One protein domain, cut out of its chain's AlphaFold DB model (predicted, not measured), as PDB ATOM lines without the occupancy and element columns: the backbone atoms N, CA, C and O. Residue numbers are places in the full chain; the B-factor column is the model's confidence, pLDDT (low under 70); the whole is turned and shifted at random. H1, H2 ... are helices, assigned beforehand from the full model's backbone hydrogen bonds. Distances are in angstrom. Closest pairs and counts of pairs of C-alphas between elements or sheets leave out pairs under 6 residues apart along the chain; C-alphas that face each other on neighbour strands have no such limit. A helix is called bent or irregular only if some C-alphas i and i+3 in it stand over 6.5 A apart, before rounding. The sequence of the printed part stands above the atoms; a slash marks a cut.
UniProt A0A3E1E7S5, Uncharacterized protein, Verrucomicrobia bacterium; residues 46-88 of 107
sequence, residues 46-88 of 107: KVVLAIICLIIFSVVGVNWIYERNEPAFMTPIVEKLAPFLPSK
ATOM      1  N   LYS A  46      11.935  -5.761  26.801       83.62
ATOM      2  CA  LYS A  46      11.866  -4.991  25.552       83.62
ATOM      3  C   LYS A  46      12.318  -5.809  24.338       83.62
ATOM      4  O   LYS A  46      11.782  -5.622  23.253       83.62
ATOM      5  N   VAL A  47      13.247  -6.750  24.529       87.50
ATOM      6  CA  VAL A  47      13.705  -7.668  23.471       87.50
ATOM      7  C   VAL A  47      12.591  -8.620  23.025       87.50
ATOM      8  O   VAL A  47      12.357  -8.779  21.833       87.50
ATOM      9  N   VAL A  48      11.861  -9.221  23.970       85.88
ATOM     10  CA  VAL A  48      10.753 -10.140  23.662       85.88
ATOM     11  C   VAL A  48       9.622  -9.390  22.966       85.88
ATOM     12  O   VAL A  48       9.076  -9.874  21.977       85.88
ATOM     13  N   LEU A  49       9.317  -8.176  23.434       86.56
ATOM     14  CA  LEU A  49       8.350  -7.305  22.774       86.56
ATOM     15  C   LEU A  49       8.763  -6.991  21.331       86.56
ATOM     16  O   LEU A  49       7.944  -7.119  20.427       86.56
ATOM     17  N   ALA A  50      10.029  -6.630  21.108       87.75
ATOM     18  CA  ALA A  50      10.544  -6.334  19.774       87.75
ATOM     19  C   ALA A  50      10.413  -7.537  18.826       87.75
ATOM     20  O   ALA A  50       9.995  -7.358  17.683       87.75
ATOM     21  N   ILE A  51      10.698  -8.755  19.302       90.56
ATOM     22  CA  ILE A  51      10.534  -9.989  18.518       90.56
ATOM     23  C   ILE A  51       9.063 -10.204  18.142       90.56
ATOM     24  O   ILE A  51       8.757 -10.445  16.977       90.56
ATOM     25  N   ILE A  52       8.143 -10.076  19.102       89.44
ATOM     26  CA  ILE A  52       6.704 -10.230  18.845       89.44
ATOM     27  C   ILE A  52       6.224  -9.182  17.838       89.44
ATOM     28  O   ILE A  52       5.550  -9.528  16.868       89.44
ATOM     29  N   CYS A  53       6.601  -7.916  18.028       90.81
ATOM     30  CA  CYS A  53       6.277  -6.848  17.090       90.81
ATOM     31  C   CYS A  53       6.809  -7.163  15.690       90.81
ATOM     32  O   CYS A  53       6.052  -7.065  14.730       90.81
ATOM     33  N   LEU A  54       8.068  -7.593  15.567       93.06
ATOM     34  CA  LEU A  54       8.672  -7.948  14.283       93.06
ATOM     35  C   LEU A  54       7.877  -9.048  13.571       93.06
ATOM     36  O   LEU A  54       7.587  -8.914  12.384       93.06
ATOM     37  N   ILE A  55       7.472 -10.094  14.293       93.88
ATOM     38  CA  ILE A  55       6.662 -11.186  13.735       93.88
ATOM     39  C   ILE A  55       5.304 -10.659  13.253       93.88
ATOM     40  O   ILE A  55       4.915 -10.926  12.117       93.88
ATOM     41  N   ILE A  56       4.602  -9.873  14.075       93.06
ATOM     42  CA  ILE A  56       3.289  -9.315  13.717       93.06
ATOM     43  C   ILE A  56       3.402  -8.412  12.485       93.06
ATOM     44  O   ILE A  56       2.658  -8.597  11.524       93.06
ATOM     45  N   PHE A  57       4.351  -7.472  12.474       90.75
ATOM     46  CA  PHE A  57       4.560  -6.574  11.337       90.75
ATOM     47  C   PHE A  57       4.986  -7.324  10.074       90.75
ATOM     48  O   PHE A  57       4.582  -6.933   8.984       90.75
ATOM     49  N   SER A  58       5.750  -8.411  10.199       88.88
ATOM     50  CA  SER A  58       6.108  -9.256   9.061       88.88
ATOM     51  C   SER A  58       4.880  -9.954   8.472       88.88
ATOM     52  O   SER A  58       4.634  -9.834   7.274       88.88
ATOM     53  N   VAL A  59       4.062 -10.612   9.299       90.50
ATOM     54  CA  VAL A  59       2.855 -11.318   8.833       90.50
ATOM     55  C   VAL A  59       1.845 -10.343   8.231       90.50
ATOM     56  O   VAL A  59       1.342 -10.574   7.133       90.50
ATOM     57  N   VAL A  60       1.572  -9.233   8.922       90.44
ATOM     58  CA  VAL A  60       0.635  -8.206   8.452       90.44
ATOM     59  C   VAL A  60       1.169  -7.511   7.201       90.44
ATOM     60  O   VAL A  60       0.423  -7.349   6.244       90.44
ATOM     61  N   GLY A  61       2.455  -7.155   7.158       87.50
ATOM     62  CA  GLY A  61       3.073  -6.505   6.002       87.50
ATOM     63  C   GLY A  61       3.099  -7.397   4.760       87.50
ATOM     64  O   GLY A  61       2.795  -6.932   3.665       87.50
ATOM     65  N   VAL A  62       3.391  -8.691   4.917       86.88
ATOM     66  CA  VAL A  62       3.303  -9.659   3.812       86.88
ATOM     67  C   VAL A  62       1.853  -9.846   3.372       86.88
ATOM     68  O   VAL A  62       1.599  -9.883   2.173       86.88
ATOM     69  N   ASN A  63       0.896  -9.907   4.305       88.62
ATOM     70  CA  ASN A  63      -0.528  -9.966   3.973       88.62
ATOM     71  C   ASN A  63      -0.965  -8.719   3.180       88.62
ATOM     72  O   ASN A  63      -1.543  -8.857   2.107       88.62
ATOM     73  N   TRP A  64      -0.581  -7.521   3.626       89.06
ATOM     74  CA  TRP A  64      -0.812  -6.265   2.907       89.06
ATOM     75  C   TRP A  64      -0.243  -6.283   1.491       89.06
ATOM     76  O   TRP A  64      -0.943  -5.909   0.558       89.06
ATOM     77  N   ILE A  65       0.979  -6.780   1.295       86.25
ATOM     78  CA  ILE A  65       1.580  -6.911  -0.043       86.25
ATOM     79  C   ILE A  65       0.839  -7.947  -0.892       86.25
ATOM     80  O   ILE A  65       0.632  -7.745  -2.092       86.25
ATOM     81  N   TYR A  66       0.437  -9.057  -0.277       84.31
ATOM     82  CA  TYR A  66      -0.206 -10.175  -0.950       84.31
ATOM     83  C   TYR A  66      -1.636  -9.841  -1.396       84.31
ATOM     84  O   TYR A  66      -2.000 -10.116  -2.541       84.31
ATOM     85  N   GLU A  67      -2.429  -9.230  -0.511       85.88
ATOM     86  CA  GLU A  67      -3.828  -8.848  -0.738       85.88
ATOM     87  C   GLU A  67      -4.005  -7.410  -1.236       85.88
ATOM     88  O   GLU A  67      -5.110  -7.049  -1.636       85.88
ATOM     89  N   ARG A  68      -2.937  -6.601  -1.241       83.44
ATOM     90  CA  ARG A  68      -2.947  -5.169  -1.597       83.44
ATOM     91  C   ARG A  68      -4.051  -4.388  -0.864       83.44
ATOM     92  O   ARG A  68      -4.672  -3.508  -1.451       83.44
ATOM     93  N   ASN A  69      -4.288  -4.704   0.416       85.06
ATOM     94  CA  ASN A  69      -5.310  -4.071   1.269       85.06
ATOM     95  C   ASN A  69      -4.722  -3.161   2.369       85.06
ATOM     96  O   ASN A  69      -5.272  -3.018   3.461       85.06
ATOM     97  N   GLU A  70      -3.577  -2.553   2.096       85.69
ATOM     98  CA  GLU A  70      -2.934  -1.633   3.027       85.69
ATOM     99  C   GLU A  70      -3.689  -0.301   3.170       85.69
ATOM    100  O   GLU A  70      -4.367   0.158   2.247       85.69
ATOM    101  N   PRO A  71      -3.545   0.381   4.313       86.25
ATOM    102  CA  PRO A  71      -4.064   1.730   4.469       86.25
ATOM    103  C   PRO A  71      -3.221   2.747   3.676       86.25
ATOM    104  O   PRO A  71      -2.005   2.607   3.565       86.25
ATOM    105  N   ALA A  72      -3.846   3.825   3.189       86.19
ATOM    106  CA  ALA A  72      -3.223   4.792   2.267       86.19
ATOM    107  C   ALA A  72      -1.903   5.423   2.763       86.19
ATOM    108  O   ALA A  72      -1.061   5.824   1.964       86.19
ATOM    109  N   PHE A  73      -1.691   5.508   4.079       85.75
ATOM    110  CA  PHE A  73      -0.447   6.029   4.654       85.75
ATOM    111  C   PHE A  73       0.728   5.034   4.585       85.75
ATOM    112  O   PHE A  73       1.884   5.447   4.629       85.75
ATOM    113  N   MET A  74       0.447   3.731   4.477       85.44
ATOM    114  CA  MET A  74       1.451   2.665   4.363       85.44
ATOM    115  C   MET A  74       1.915   2.452   2.919       85.44
ATOM    116  O   MET A  74       3.029   1.973   2.702       85.44
ATOM    117  N   THR A  75       1.103   2.848   1.937       84.75
ATOM    118  CA  THR A  75       1.366   2.670   0.504       84.75
ATOM    119  C   THR A  75       2.770   3.060   0.030       84.75
ATOM    120  O   THR A  75       3.384   2.261  -0.676       84.75
ATOM    121  N   PRO A  76       3.374   4.203   0.423       84.88
ATOM    122  CA  PRO A  76       4.716   4.549  -0.057       84.88
ATOM    123  C   PRO A  76       5.818   3.611   0.452       84.88
ATOM    124  O   PRO A  76       6.881   3.516  -0.164       84.88
ATOM    125  N   ILE A  77       5.598   2.943   1.586       85.44
ATOM    126  CA  ILE A  77       6.535   1.961   2.141       85.44
ATOM    127  C   ILE A  77       6.312   0.621   1.452       85.44
ATOM    128  O   ILE A  77       7.268  -0.015   1.007       85.44
ATOM    129  N   VAL A  78       5.051   0.210   1.339       83.38
ATOM    130  CA  VAL A  78       4.720  -1.096   0.785       83.38
ATOM    131  C   VAL A  78       5.052  -1.180  -0.703       83.38
ATOM    132  O   VAL A  78       5.603  -2.188  -1.125       83.38
ATOM    133  N   GLU A  79       4.861  -0.116  -1.484       84.38
ATOM    134  CA  GLU A  79       5.220  -0.098  -2.909       84.38
ATOM    135  C   GLU A  79       6.728  -0.301  -3.149       84.38
ATOM    136  O   GLU A  79       7.129  -0.943  -4.118       84.38
ATOM    137  N   LYS A  80       7.582   0.163  -2.227       85.62
ATOM    138  CA  LYS A  80       9.038  -0.070  -2.287       85.62
ATOM    139  C   LYS A  80       9.426  -1.509  -1.939       85.62
ATOM    140  O   LYS A  80      10.452  -1.992  -2.410       85.62
ATOM    141  N   LEU A  81       8.629  -2.179  -1.105       82.50
ATOM    142  CA  LEU A  81       8.859  -3.560  -0.660       82.50
ATOM    143  C   LEU A  81       8.166  -4.599  -1.557       82.50
ATOM    144  O   LEU A  81       8.640  -5.729  -1.662       82.50
ATOM    145  N   ALA A  82       7.093  -4.205  -2.243       79.62
ATOM    146  CA  ALA A  82       6.333  -5.009  -3.192       79.62
ATOM    147  C   ALA A  82       7.182  -5.736  -4.254       79.62
ATOM    148  O   ALA A  82       6.876  -6.895  -4.523       79.62
ATOM    149  N   PRO A  83       8.254  -5.162  -4.848       79.94
ATOM    150  CA  PRO A  83       9.065  -5.896  -5.823       79.94
ATOM    151  C   PRO A  83       9.848  -7.080  -5.232       79.94
ATOM    152  O   PRO A  83      10.245  -7.971  -5.980       79.94
ATOM    153  N   PHE A  84      10.074  -7.114  -3.915       79.19
ATOM    154  CA  PHE A  84      10.824  -8.188  -3.251       79.19
ATOM    155  C   PHE A  84       9.936  -9.323  -2.740       79.19
ATOM    156  O   PHE A  84      10.435 -10.418  -2.475       79.19
ATOM    157  N   LEU A  85       8.635  -9.077  -2.585       76.12
ATOM    158  CA  LEU A  85       7.711  -9.983  -1.913       76.12
ATOM    159  C   LEU A  85       6.599 -10.449  -2.868       76.12
ATOM    160  O   LEU A  85       6.140  -9.686  -3.715       76.12
ATOM    161  N   PRO A  86       6.165 -11.718  -2.776       70.69
ATOM    162  CA  PRO A  86       5.164 -12.260  -3.683       70.69
ATOM    163  C   PRO A  86       3.801 -11.593  -3.467       70.69
ATOM    164  O   PRO A  86       3.288 -11.544  -2.353       70.69
ATOM    165  N   SER A  87       3.183 -11.141  -4.555       77.81
ATOM    166  CA  SER A  87       1.791 -10.679  -4.585       77.81
ATOM    167  C   SER A  87       0.915 -11.663  -5.364       77.81
ATOM    168  O   SER A  87       1.422 -12.399  -6.218       77.81
ATOM    169  N   LYS A  88      -0.407 -11.677  -5.124       67.94
ATOM    170  CA  LYS A  88      -1.354 -12.543  -5.866       67.94
ATOM    171  C   LYS A  88      -1.208 -12.416  -7.398       67.94
ATOM    172  O   LYS A  88      -1.369 -13.404  -8.109       67.94
TER     173      LYS A  88
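AT A GLANCE: This is residues 46 to 88 of the 107 residues of an uncharacterized protein of Verrucomicrobia bacterium (UniProt A0A3E1E7S5). A long, straight helix, H1, has a small head at its last turns, where a short helix, H2, is set about perpendicular to it, and the two make an L. Residues 46 to 59 of H1 stick out from this head as an arm that makes most of the length, while the link of residues 68 to 74 and the end at residues 85 to 88 lie at the head. The printed part has 43 residues with two named helices, H1 then H2, and no named strand; the class is all helix. The whole is only just loose, close to compact, with a radius of gyration of the C-alphas of 11.3 A, and elongated, spanning 32 by 21 by 15 A.

HOW THE PARTS SIT: H1, residues 46 to 67, touches H2, residues 75 to 84, with its residues 61 to 65 alone. Their closest C-alphas are those of Ile 65 and Ala 82, 6.0 A apart. Their lines stand about perpendicular, at 82 degrees, and their centres are 15.2 A apart. Residues 46 to 59 of H1 stand free. In H1 every O i to N i+4 pair is within hydrogen-bond range; in H2 3 of 6 are, beside 4 of 7 O i to N i+3 pairs.

IN THESE COORDINATES: H1 begins at C-alpha 46, at (11.866, -4.991, 25.552), and ends at C-alpha 67, at (-3.828, -8.848, -0.738), 30.9 A away. H2 runs 14.9 A from C-alpha 75 to C-alpha 84, at (10.824, -8.188, -3.251). H2 is irregular, but only just: C-alphas 80 and 83 are 6.8 A apart, and its line is a rough one.

THE WHOLE: The two C-alphas farthest apart, those of Lys 46 and Lys 88, are 34.9 A apart. The printed part has no cut, and the link from H1 to H2, 7 residues, is short. The mean pLDDT of the printed part is 85.4, and residue 88 is under 70.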